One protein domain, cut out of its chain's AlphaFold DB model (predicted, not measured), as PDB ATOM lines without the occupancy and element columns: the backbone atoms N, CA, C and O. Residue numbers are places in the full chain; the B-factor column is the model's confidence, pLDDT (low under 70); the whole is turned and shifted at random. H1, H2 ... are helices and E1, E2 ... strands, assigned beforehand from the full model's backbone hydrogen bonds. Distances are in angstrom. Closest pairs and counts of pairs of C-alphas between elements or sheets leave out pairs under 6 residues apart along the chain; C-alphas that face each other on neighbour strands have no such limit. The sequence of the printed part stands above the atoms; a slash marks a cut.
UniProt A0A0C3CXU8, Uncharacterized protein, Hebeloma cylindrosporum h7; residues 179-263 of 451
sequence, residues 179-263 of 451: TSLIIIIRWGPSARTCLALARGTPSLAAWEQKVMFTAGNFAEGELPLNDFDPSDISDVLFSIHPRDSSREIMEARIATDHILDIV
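What this domain is: This is residues 179 to 263 of the 451 residues of an uncharacterized protein of Hebeloma cylindrosporum h7 (UniProt A0A0C3CXU8). Picture a loose-jointed group of four helices at one end and a two-stranded hairpin, E1 and E2, at the other; the short last helix H4 packs on both the first helix H1 and the long helix H3, while H2 packs on H1. Between H3 and the hairpin runs a long loop, of which residues 221 to 227, with Glu 220 at the end of H3, stick out from the body. The printed part has 85 residues with four named helices and two named strands, in the order H1, H2, H3, E1, E2, H4; the class is mixed, helices and strands, and the sheet, E1 - E2, is antiparallel. The whole is compact, with a radius of gyration of the C-alphas of 13.3 A, and spans 35 by 31 by 20 A.

Where its parts are: Find C-alpha 179 at (3.669, 38.085, 14.157); from there H1 runs over residues 179 to 187, 11.8 A long. Next come H2, residues 191 to 198, 10.2 A, and H3, residues 204 to 220, 24.4 A. H3 ends at C-alpha 220, (-15.145, 43.936, -11.668). Further on, look for strand E1 at residues 238 to 243, 14.4 A, and strand E2 at residues 246 to 254, 19.2 A, which bends by 83 degrees at residue 249. H4, residues 257 to 263, 9.7 A, ends at C-alpha 263, (-10.194, 46.759, -2.235).

How they stand to each other: Start at H1, which touches H2 at a steep tilt of 51 degrees, opposite ways; their closest C-alphas, Ile 183 and Cys 194, are 6.1 A apart. H2 and H3 are close but not clearly touching, with the C-alphas of Leu 197 and Leu 204 closest at 6.3 A. H1 and H3 are near each other, with 5 pairs of C-alphas within 10 A. E1 and E2 form a hairpin, antiparallel at 153 degrees; look there for N 241 and O 251, 2.8 A apart, and N 253 and O 239, 2.9 A apart, both within hydrogen-bond range. H4 touches H3, the C-alphas of Ala 215 and Val 263 being closest at 5.1 A, at a steep tilt of 54 degrees, the same way. H4 also touches H1, closest at the C-alphas of Arg 186 and His 258, 5.6 A. The helix packing is mostly crossed, with no touching pair at a shallow tilt. Among the pairs that are apart are H2 and H4, and H3 and E2. In H1, H2, H3 and H4 every O i to N i+4 pair is within hydrogen-bond range.

The domain as a whole: The two C-alphas farthest apart, those of Ser 203 and Ser 245, are 37.1 A from each other. The printed part has no cut. The link from H3 to E1, 17 residues, is long; the other links are tight. The mean pLDDT of the printed part is 81.4, and it falls under 70 at residues 179 to 181, 222 to 231 and 247.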
ATOM      1  N   THR A 179       4.088  38.590  15.469       62.53
ATOM      2  CA  THR A 179       3.669  38.085  14.157       62.53
ATOM      3  C   THR A 179       2.173  37.784  14.074       62.53
ATOM      4  O   THR A 179       1.517  38.092  13.087       62.53
ATOM      5  N   SER A 180       1.619  37.195  15.115       67.38
ATOM      6  CA  SER A 180       0.262  36.690  15.175       67.38
ATOM      7  C   SER A 180      -0.755  37.807  15.489       67.38
ATOM      8  O   SER A 180      -1.832  37.831  14.892       67.38
ATOM      9  N   LEU A 181      -0.373  38.817  16.282       67.88
ATOM     10  CA  LEU A 181      -1.139  40.062  16.426       67.88
ATOM     11  C   LEU A 181      -1.142  40.875  15.120       67.88
ATOM     12  O   LEU A 181      -2.190  41.373  14.709       67.88
ATOM     13  N   ILE A 182       0.007  40.964  14.434       74.56
ATOM     14  CA  ILE A 182       0.106  41.591  13.106       74.56
ATOM     15  C   ILE A 182      -0.815  40.878  12.111       74.56
ATOM     16  O   ILE A 182      -1.486  41.548  11.331       74.56
ATOM     17  N   ILE A 183      -0.894  39.543  12.153       84.38
ATOM     18  CA  ILE A 183      -1.795  38.772  11.291       84.38
ATOM     19  C   ILE A 183      -3.263  39.135  11.551       84.38
ATOM     20  O   ILE A 183      -3.971  39.406  10.588       84.38
ATOM     21  N   ILE A 184      -3.711  39.211  12.809       79.12
ATOM     22  CA  ILE A 184      -5.102  39.586  13.127       79.12
ATOM     23  C   ILE A 184      -5.404  41.016  12.668       79.12
ATOM     24  O   ILE A 184      -6.413  41.251  12.007       79.12
ATOM     25  N   ILE A 185      -4.533  41.975  13.003       76.81
ATOM     26  CA  ILE A 185      -4.733  43.389  12.650       76.81
ATOM     27  C   ILE A 185      -4.763  43.566  11.127       76.81
ATOM     28  O   ILE A 185      -5.523  44.384  10.614       76.81
ATOM     29  N   ARG A 186      -3.942  42.800  10.401       85.25
ATOM     30  CA  ARG A 186      -3.794  42.929   8.950       85.25
ATOM     31  C   ARG A 186      -4.848  42.145   8.167       85.25
ATOM     32  O   ARG A 186      -5.334  42.659   7.167       85.25
ATOM     33  N   TRP A 187      -5.247  40.954   8.613       89.44
ATOM     34  CA  TRP A 187      -6.085  40.030   7.826       89.44
ATOM     35  C   TRP A 187      -7.435  39.681   8.451       89.44
ATOM     36  O   TRP A 187      -8.244  39.009   7.816       89.44
ATOM     37  N   GLY A 188      -7.706  40.156   9.662       84.12
ATOM     38  CA  GLY A 188      -9.028  40.122  10.273       84.12
ATOM     39  C   GLY A 188      -9.190  39.009  11.300       84.12
ATOM     40  O   GLY A 188      -8.295  38.190  11.508       84.12
ATOM     41  N   PRO A 189     -10.349  38.964  11.974       75.94
ATOM     42  CA  PRO A 189     -10.572  38.098  13.129       75.94
ATOM     43  C   PRO A 189     -10.882  36.638  12.764       75.94
ATOM     44  O   PRO A 189     -11.215  35.855  13.654       75.94
ATOM     45  N   SER A 190     -10.815  36.256  11.484       81.88
ATOM     46  CA  SER A 190     -11.041  34.871  11.067       81.88
ATOM     47  C   SER A 190      -9.982  33.973  11.702       81.88
ATOM     48  O   SER A 190      -8.808  34.007  11.322       81.88
ATOM     49  N   ALA A 191     -10.403  33.168  12.681       72.00
ATOM     50  CA  ALA A 191      -9.523  32.243  13.388       72.00
ATOM     51  C   ALA A 191      -8.838  31.282  12.409       72.00
ATOM     52  O   ALA A 191      -7.632  31.067  12.512       72.00
ATOM     53  N   ARG A 192      -9.582  30.803  11.403       77.25
ATOM     54  CA  ARG A 192      -9.076  29.942  10.332       77.25
ATOM     55  C   ARG A 192      -7.950  30.608   9.553       77.25
ATOM     56  O   ARG A 192      -6.874  30.031   9.412       77.25
ATOM     57  N   THR A 193      -8.178  31.831   9.078       82.75
ATOM     58  CA  THR A 193      -7.176  32.594   8.323       82.75
ATOM     59  C   THR A 193      -5.947  32.868   9.183       82.75
ATOM     60  O   THR A 193      -4.820  32.639   8.745       82.75
ATOM     61  N   CYS A 194      -6.151  33.294  10.431       81.75
ATOM     62  CA  CYS A 194      -5.059  33.576  11.355       81.75
ATOM     63  C   CYS A 194      -4.221  32.331  11.651       81.75
ATOM     64  O   CYS A 194      -2.994  32.408  11.653       81.75
ATOM     65  N   LEU A 195      -4.867  31.186  11.877       77.94
ATOM     66  CA  LEU A 195      -4.198  29.922  12.166       77.94
ATOM     67  C   LEU A 195      -3.431  29.401  10.946       77.94
ATOM     68  O   LEU A 195      -2.275  29.004  11.079       77.94
ATOM     69  N   ALA A 196      -4.040  29.453   9.759       83.75
ATOM     70  CA  ALA A 196      -3.401  29.072   8.501       83.75
ATOM     71  C   ALA A 196      -2.137  29.910   8.234       83.75
ATOM     72  O   ALA A 196      -1.060  29.366   7.978       83.75
ATOM     73  N   LEU A 197      -2.238  31.233   8.393       86.19
ATOM     74  CA  LEU A 197      -1.115  32.158   8.239       86.19
ATOM     75  C   LEU A 197      -0.042  31.969   9.314       86.19
ATOM     76  O   LEU A 197       1.147  32.011   9.002       86.19
ATOM     77  N   ALA A 198      -0.434  31.723  10.567       80.38
ATOM     78  CA  ALA A 198       0.504  31.455  11.657       80.38
ATOM     79  C   ALA A 198       1.285  30.147  11.443       80.38
ATOM     80  O   ALA A 198       2.448  30.058  11.829       80.38
ATOM     81  N   ARG A 199       0.672  29.157  10.782       85.06
ATOM     82  CA  ARG A 199       1.328  27.914  10.344       85.06
ATOM     83  C   ARG A 199       2.180  28.092   9.080       85.06
ATOM     84  O   ARG A 199       2.881  27.165   8.688       85.06
ATOM     85  N   GLY A 200       2.135  29.265   8.445       88.31
ATOM     86  CA  GLY A 200       2.858  29.565   7.208       88.31
ATOM     87  C   GLY A 200       2.241  28.947   5.951       88.31
ATOM     88  O   GLY A 200       2.896  28.909   4.909       88.31
ATOM     89  N   THR A 201       0.999  28.458   6.023       88.88
ATOM     90  CA  THR A 201       0.319  27.763   4.923       88.88
ATOM     91  C   THR A 201      -1.124  28.260   4.773       88.88
ATOM     92  O   THR A 201      -1.992  27.812   5.525       88.88
ATOM     93  N   PRO A 202      -1.419  29.139   3.796       91.38
ATOM     94  CA  PRO A 202      -0.500  29.680   2.789       91.38
ATOM     95  C   PRO A 202       0.517  30.672   3.377       91.38
ATOM     96  O   PRO A 202       0.339  31.189   4.478       91.38
ATOM     97  N   SER A 203       1.584  30.954   2.623       93.81
ATOM     98  CA  SER A 203       2.515  32.025   2.990       93.81
ATOM     99  C   SER A 203       1.801  33.381   2.977       93.81
ATOM    100  O   SER A 203       0.823  33.575   2.252       93.81
ATOM    101  N   LEU A 204       2.319  34.347   3.741       90.88
ATOM    102  CA  LEU A 204       1.744  35.695   3.819       90.88
ATOM    103  C   LEU A 204       1.609  36.349   2.433       90.88
ATOM    104  O   LEU A 204       0.572  36.919   2.121       90.88
ATOM    105  N   ALA A 205       2.632  36.201   1.585       92.88
ATOM    106  CA  ALA A 205       2.622  36.717   0.218       92.88
ATOM    107  C   ALA A 205       1.572  36.022  -0.664       92.88
ATOM    108  O   ALA A 205       0.880  36.685  -1.430       92.88
ATOM    109  N   ALA A 206       1.414  34.700  -0.542       94.44
ATOM    110  CA  ALA A 206       0.391  33.970  -1.289       94.44
ATOM    111  C   ALA A 206      -1.029  34.359  -0.842       94.44
ATOM    112  O   ALA A 206      -1.935  34.445  -1.669       94.44
ATOM    113  N   TRP A 207      -1.222  34.633   0.451       94.56
ATOM    114  CA  TRP A 207      -2.496  35.134   0.961       94.56
ATOM    115  C   TRP A 207      -2.797  36.553   0.482       94.56
ATOM    116  O   TRP A 207      -3.904  36.810   0.024       94.56
ATOM    117  N   GLU A 208      -1.811  37.449   0.507       94.38
ATOM    118  CA  GLU A 208      -1.948  38.808  -0.025       94.38
ATOM    119  C   GLU A 208      -2.321  38.793  -1.513       94.38
ATOM    120  O   GLU A 208      -3.261  39.474  -1.914       94.38
ATOM    121  N   GLN A 209      -1.692  37.925  -2.314       93.69
ATOM    122  CA  GLN A 209      -2.073  37.705  -3.715       93.69
ATOM    123  C   GLN A 209      -3.513  37.189  -3.856       93.69
ATOM    124  O   GLN A 209      -4.256  37.662  -4.714       93.69
ATOM    125  N   LYS A 210      -3.946  36.264  -2.990       94.06
ATOM    126  CA  LYS A 210      -5.336  35.780  -2.973       94.06
ATOM    127  C   LYS A 210      -6.322  36.906  -2.648       94.06
ATOM    128  O   LYS A 210      -7.362  36.994  -3.297       94.06
ATOM    129  N   VAL A 211      -6.001  37.763  -1.677       93.44
ATOM    130  CA  VAL A 211      -6.818  38.928  -1.304       93.44
ATOM    131  C   VAL A 211      -6.882  39.918  -2.465       93.44
ATOM    132  O   VAL A 211      -7.979  40.316  -2.836       93.44
ATOM    133  N   MET A 212      -5.748  40.247  -3.093       91.75
ATOM    134  CA  MET A 212      -5.691  41.137  -4.259       91.75
ATOM    135  C   MET A 212      -6.522  40.608  -5.431       91.75
ATOM    136  O   MET A 212      -7.341  41.341  -5.974       91.75
ATOM    137  N   PHE A 213      -6.369  39.328  -5.780       92.50
ATOM    138  CA  PHE A 213      -7.159  38.684  -6.832       92.50
ATOM    139  C   PHE A 213      -8.661  38.717  -6.522       92.50
ATOM    140  O   PHE A 213      -9.475  39.082  -7.366       92.50
ATOM    141  N   THR A 214      -9.035  38.385  -5.284       91.62
ATOM    142  CA  THR A 214     -10.439  38.407  -4.853       91.62
ATOM    143  C   THR A 214     -11.005  39.831  -4.871       91.62
ATOM    144  O   THR A 214     -12.140  40.027  -5.294       91.62
ATOM    145  N   ALA A 215     -10.218  40.827  -4.455       91.06
ATOM    146  CA  ALA A 215     -10.584  42.238  -4.514       91.06
ATOM    147  C   ALA A 215     -10.734  42.740  -5.960       91.06
ATOM    148  O   ALA A 215     -11.632  43.532  -6.226       91.06
ATOM    149  N   GLY A 216      -9.908  42.253  -6.892       89.62
ATOM    150  CA  GLY A 216     -10.039  42.521  -8.327       89.62
ATOM    151  C   GLY A 216     -11.369  42.007  -8.876       89.62
ATOM    152  O   GLY A 216     -12.156  42.785  -9.405       89.62
ATOM    153  N   ASN A 217     -11.686  40.732  -8.627       88.44
ATOM    154  CA  ASN A 217     -12.977  40.152  -9.019       88.44
ATOM    155  C   ASN A 217     -14.163  40.896  -8.381       88.44
ATOM    156  O   ASN A 217     -15.199  41.087  -9.015       88.44
ATOM    157  N   PHE A 218     -14.016  41.325  -7.123       87.25
ATOM    158  CA  PHE A 218     -15.021  42.137  -6.436       87.25
ATOM    159  C   PHE A 218     -15.210  43.508  -7.102       87.25
ATOM    160  O   PHE A 218     -16.341  43.968  -7.221       87.25
ATOM    161  N   ALA A 219     -14.126  44.150  -7.549       87.44
ATOM    162  CA  ALA A 219     -14.175  45.433  -8.244       87.44
ATOM    163  C   ALA A 219     -14.800  45.325  -9.646       87.44
ATOM    164  O   ALA A 219     -15.509  46.239 -10.058       87.44
ATOM    165  N   GLU A 220     -14.560  44.216 -10.351       87.31
ATOM    166  CA  GLU A 220     -15.145  43.936 -11.668       87.31
ATOM    167  C   GLU A 220     -16.638  43.587 -11.603       87.31
ATOM    168  O   GLU A 220     -17.394  43.886 -12.530       87.31
ATOM    169  N   GLY A 221     -17.071  42.953 -10.511       85.81
ATOM    170  CA  GLY A 221     -18.450  42.527 -10.322       85.81
ATOM    171  C   GLY A 221     -19.420  43.692 -10.115       85.81
ATOM    172  O   GLY A 221     -19.208  44.583  -9.289       85.81
ATOM    173  N   GLU A 222     -20.572  43.647 -10.787       63.94
ATOM    174  CA  GLU A 222     -21.725  44.479 -10.434       63.94
ATOM    175  C   GLU A 222     -22.387  43.954  -9.156       63.94
ATOM    176  O   GLU A 222     -23.520  43.489  -9.185       63.94
ATOM    177  N   LEU A 223     -21.701  43.989  -8.018       57.44
ATOM    178  CA  LEU A 223     -22.308  43.475  -6.798       57.44
ATOM    179  C   LEU A 223     -23.349  44.474  -6.264       57.44
ATOM    180  O   LEU A 223     -23.003  45.626  -5.970       57.44
ATOM    181  N   PRO A 224     -24.632  44.080  -6.148       55.09
ATOM    182  CA  PRO A 224     -25.634  44.906  -5.504       55.09
ATOM    183  C   PRO A 224     -25.363  44.898  -3.997       55.09
ATOM    184  O   PRO A 224     -25.679  43.946  -3.297       55.09
ATOM    185  N   LEU A 225     -24.799  45.993  -3.483       56.72
ATOM    186  CA  LEU A 225     -24.486  46.191  -2.057       56.72
ATOM    187  C   LEU A 225     -25.699  46.097  -1.104       56.72
ATOM    188  O   LEU A 225     -25.511  46.170   0.107       56.72
ATOM    189  N   ASN A 226     -26.924  45.935  -1.616       50.38
ATOM    190  CA  ASN A 226     -28.155  46.062  -0.830       50.38
ATOM    191  C   ASN A 226     -28.775  44.738  -0.400       50.38
ATOM    192  O   ASN A 226     -29.453  44.729   0.620       50.38
ATOM    193  N   ASP A 227     -28.537  43.659  -1.144       59.59
ATOM    194  CA  ASP A 227     -29.183  42.357  -0.938       59.59
ATOM    195  C   ASP A 227     -28.124  41.250  -0.946       59.59
ATOM    196  O   ASP A 227     -28.146  40.329  -1.759       59.59
ATOM    197  N   PHE A 228     -27.135  41.380  -0.066       69.12
ATOM    198  CA  PHE A 228     -26.120  40.349   0.099       69.12
ATOM    199  C   PHE A 228     -26.630  39.241   1.018       69.12
ATOM    200  O   PHE A 228     -26.869  39.482   2.203       69.12
ATOM    201  N   ASP A 229     -26.729  38.021   0.488       69.75
ATOM    202  CA  ASP A 229     -26.779  36.822   1.319       69.75
ATOM    203  C   ASP A 229     -25.387  36.617   1.948       69.75
ATOM    204  O   ASP A 229     -24.401  36.500   1.213       69.75
ATOM    205  N   PRO A 230     -25.256  36.585   3.289       66.50
ATOM    206  CA  PRO A 230     -23.992  36.298   3.956       66.50
ATOM    207  C   PRO A 230     -23.309  35.001   3.495       66.50
ATOM    208  O   PRO A 230     -22.098  34.881   3.679       66.50
ATOM    209  N   SER A 231     -24.042  34.042   2.909       67.81
ATOM    210  CA  SER A 231     -23.457  32.810   2.361       67.81
ATOM    211  C   SER A 231     -22.617  33.016   1.103       67.81
ATOM    212  O   SER A 231     -21.718  32.218   0.844       67.81
ATOM    213  N   ASP A 232     -22.890  34.070   0.335       72.88
ATOM    214  CA  ASP A 232     -22.294  34.287  -0.990       72.88
ATOM    215  C   ASP A 232     -21.038  35.164  -0.929       72.88
ATOM    216  O   ASP A 232     -20.384  35.450  -1.936       72.88
ATOM    217  N   ILE A 233     -20.686  35.612   0.274       77.62
ATOM    218  CA  ILE A 233     -19.641  36.594   0.496       77.62
ATOM    219  C   ILE A 233     -18.305  35.891   0.703       77.62
ATOM    220  O   ILE A 233     -18.172  34.957   1.491       77.62
ATOM    221  N   SER A 234     -17.282  36.390   0.011       79.25
ATOM    222  CA  SER A 234     -15.924  35.879   0.156       79.25
ATOM    223  C   SER A 234     -15.396  36.090   1.577       79.25
ATOM    224  O   SER A 234     -15.152  37.224   2.002       79.25
ATOM    225  N   ASP A 235     -15.124  34.986   2.271       84.94
ATOM    226  CA  ASP A 235     -14.461  34.937   3.581       84.94
ATOM    227  C   ASP A 235     -13.025  35.496   3.558       84.94
ATOM    228  O   ASP A 235     -12.406  35.709   4.601       84.94
ATOM    229  N   VAL A 236     -12.488  35.743   2.359       88.94
ATOM    230  CA  VAL A 236     -11.182  36.369   2.131       88.94
ATOM    231  C   VAL A 236     -11.236  37.881   2.348       88.94
ATOM    232  O   VAL A 236     -10.274  38.450   2.861       88.94
ATOM    233  N   LEU A 237     -12.324  38.537   1.934       90.38
ATOM    234  CA  LEU A 237     -12.452  39.999   1.998       90.38
ATOM    235  C   LEU A 237     -13.275  40.459   3.197       90.38
ATOM    236  O   LEU A 237     -13.024  41.536   3.744       90.38
ATOM    237  N   PHE A 238     -14.254  39.653   3.602       90.00
ATOM    238  CA  PHE A 238     -15.248  40.052   4.582       90.00
ATOM    239  C   PHE A 238     -15.214  39.170   5.825       90.00
ATOM    240  O   PHE A 238     -14.997  37.962   5.767       90.00
ATOM    241  N   SER A 239     -15.497  39.789   6.963       84.94
ATOM    242  CA  SER A 239     -15.862  39.119   8.197       84.94
ATOM    243  C   SER A 239     -17.362  39.262   8.433       84.94
ATOM    244  O   SER A 239     -17.945  40.335   8.266       84.94
ATOM    245  N   ILE A 240     -17.991  38.162   8.835       81.69
ATOM    246  CA  ILE A 240     -19.414  38.131   9.168       81.69
ATOM    247  C   ILE A 240     -19.558  38.373  10.668       81.69
ATOM    248  O   ILE A 240     -18.969  37.662  11.487       81.69
ATOM    249  N   HIS A 241     -20.349  39.378  11.026       77.44
ATOM    250  CA  HIS A 241     -20.618  39.754  12.405       77.44
ATOM    251  C   HIS A 241     -22.122  39.801  12.663       77.44
ATOM    252  O   HIS A 241     -22.860  40.309  11.823       77.44
ATOM    253  N   PRO A 242     -22.604  39.350  13.830       75.50
ATOM    254  CA  PRO A 242     -23.946  39.712  14.257       75.50
ATOM    255  C   PRO A 242     -24.035  41.234  14.411       75.50
ATOM    256  O   PRO A 242     -23.110  41.862  14.935       75.50
ATOM    257  N   ARG A 243     -25.152  41.828  13.995       79.62
ATOM    258  CA  ARG A 243     -25.415  43.251  14.209       79.62
ATOM    259  C   ARG A 243     -25.497  43.533  15.711       79.62
ATOM    260  O   ARG A 243     -26.086  42.761  16.467       79.62
ATOM    261  N   ASP A 244     -24.981  44.679  16.150       74.81
ATOM    262  CA  ASP A 244     -24.990  45.047  17.576       74.81
ATOM    263  C   ASP A 244     -26.410  45.097  18.169       74.81
ATOM    264  O   ASP A 244     -26.609  44.811  19.350       74.81
ATOM    265  N   SER A 245     -27.412  45.415  17.341       77.69
ATOM    266  CA  SER A 245     -28.823  45.448  17.730       77.69
ATOM    267  C   SER A 245     -29.529  44.088  17.692       77.69
ATOM    268  O   SER A 245     -30.566  43.943  18.336       77.69
ATOM    269  N   SER A 246     -29.010  43.093  16.961       80.19
ATOM    270  CA  SER A 246     -29.608  41.757  16.871       80.19
ATOM    271  C   SER A 246     -28.582  40.698  16.478       80.19
ATOM    272  O   SER A 246     -27.957  40.783  15.423       80.19
ATOM    273  N   ARG A 247     -28.481  39.637  17.291       68.69
ATOM    274  CA  ARG A 247     -27.610  38.483  17.009       68.69
ATOM    275  C   ARG A 247     -28.091  37.605  15.857       68.69
ATOM    276  O   ARG A 247     -27.308  36.807  15.361       68.69
ATOM    277  N   GLU A 248     -29.357  37.729  15.476       76.31
ATOM    278  CA  GLU A 248     -29.960  36.946  14.393       76.31
ATOM    279  C   GLU A 248     -29.654  37.553  13.021       76.31
ATOM    280  O   GLU A 248     -29.666  36.852  12.015       76.31
ATOM    281  N   ILE A 249     -29.351  38.853  12.980       76.75
ATOM    282  CA  ILE A 249     -29.030  39.559  11.743       76.75
ATOM    283  C   ILE A 249     -27.516  39.569  11.584       76.75
ATOM    284  O   ILE A 249     -26.810  40.239  12.337       76.75
ATOM    285  N   MET A 250     -27.030  38.843  10.585       78.31
ATOM    286  CA  MET A 250     -25.621  38.834  10.213       78.31
ATOM    287  C   MET A 250     -25.325  39.985   9.245       78.31
ATOM    288  O   MET A 250     -26.099  40.269   8.336       78.31
ATOM    289  N   GLU A 251     -24.201  40.657   9.449       81.94
ATOM    290  CA  GLU A 251     -23.694  41.753   8.634       81.94
ATOM    291  C   GLU A 251     -22.278  41.402   8.176       81.94
ATOM    292  O   GLU A 251     -21.430  41.021   8.986       81.94
ATOM    293  N   ALA A 252     -22.013  41.534   6.881       84.62
ATOM    294  CA  ALA A 252     -20.668  41.406   6.351       84.62
ATOM    295  C   ALA A 252     -19.964  42.758   6.364       84.62
ATOM    296  O   ALA A 252     -20.487  43.759   5.877       84.62
ATOM    297  N   ARG A 253     -18.754  42.780   6.913       85.75
ATOM    298  CA  ARG A 253     -17.883  43.955   6.949       85.75
ATOM    299  C   ARG A 253     -16.549  43.586   6.335       85.75
ATOM    300  O   ARG A 253     -16.128  42.444   6.456       85.75
ATOM    301  N   ILE A 254     -15.878  44.529   5.680       88.06
ATOM    302  CA  ILE A 254     -14.507  44.282   5.221       88.06
ATOM    303  C   ILE A 254     -13.654  43.953   6.449       88.06
ATOM    304  O   ILE A 254     -13.730  44.656   7.457       88.06
ATOM    305  N   ALA A 255     -12.893  42.858   6.380       87.75
ATOM    306  CA  ALA A 255     -12.371  42.228   7.590       87.75
ATOM    307  C   ALA A 255     -11.366  43.115   8.349       87.75
ATOM    308  O   ALA A 255     -11.266  43.012   9.574       87.75
ATOM    309  N   THR A 256     -10.632  43.982   7.636       89.12
ATOM    310  CA  THR A 256      -9.671  44.954   8.191       89.12
ATOM    311  C   THR A 256      -9.520  46.194   7.309       89.12
ATOM    312  O   THR A 256      -9.772  46.147   6.105       89.12
ATOM    313  N   ASP A 257      -8.986  47.279   7.884       83.69
ATOM    314  CA  ASP A 257      -8.553  48.472   7.139       83.69
ATOM    315  C   ASP A 257      -7.535  48.138   6.035       83.69
ATOM    316  O   ASP A 257      -7.565  48.727   4.962       83.69
ATOM    317  N   HIS A 258      -6.642  47.170   6.270       88.81
ATOM    318  CA  HIS A 258      -5.655  46.770   5.267       88.81
ATOM    319  C   HIS A 258      -6.306  46.112   4.043       88.81
ATOM    320  O   HIS A 258      -5.927  46.406   2.913       88.81
ATOM    321  N   ILE A 259      -7.301  45.244   4.255       89.94
ATOM    322  CA  ILE A 259      -8.069  44.656   3.152       89.94
ATOM    323  C   ILE A 259      -8.894  45.741   2.453       89.94
ATOM    324  O   ILE A 259      -8.982  45.729   1.228       89.94
ATOM    325  N   LEU A 260      -9.447  46.708   3.196       87.25
ATOM    326  CA  LEU A 260     -10.141  47.858   2.613       87.25
ATOM    327  C   LEU A 260      -9.217  48.661   1.690       87.25
ATOM    328  O   LEU A 260      -9.630  48.983   0.580       87.25
ATOM    329  N   ASP A 261      -7.979  48.939   2.100       83.06
ATOM    330  CA  ASP A 261      -7.000  49.632   1.254       83.06
ATOM    331  C   ASP A 261      -6.749  48.863  -0.058       83.06
ATOM    332  O   ASP A 261      -6.750  49.474  -1.127       83.06
ATOM    333  N   ILE A 262      -6.619  47.529   0.003       88.69
ATOM    334  CA  ILE A 262      -6.471  46.673  -1.191       88.69
ATOM    335  C   ILE A 262      -7.724  46.746  -2.077       88.69
ATOM    336  O   ILE A 262      -7.613  46.891  -3.293       88.69
ATOM    337  N   VAL A 263      -8.923  46.667  -1.493       86.75
ATOM    338  CA  VAL A 263     -10.194  46.759  -2.235       86.75
ATOM    339  C   VAL A 263     -10.346  48.124  -2.907       86.75
ATOM    340  O   VAL A 263     -10.696  48.193  -4.084       86.75
TER     341      VAL A 263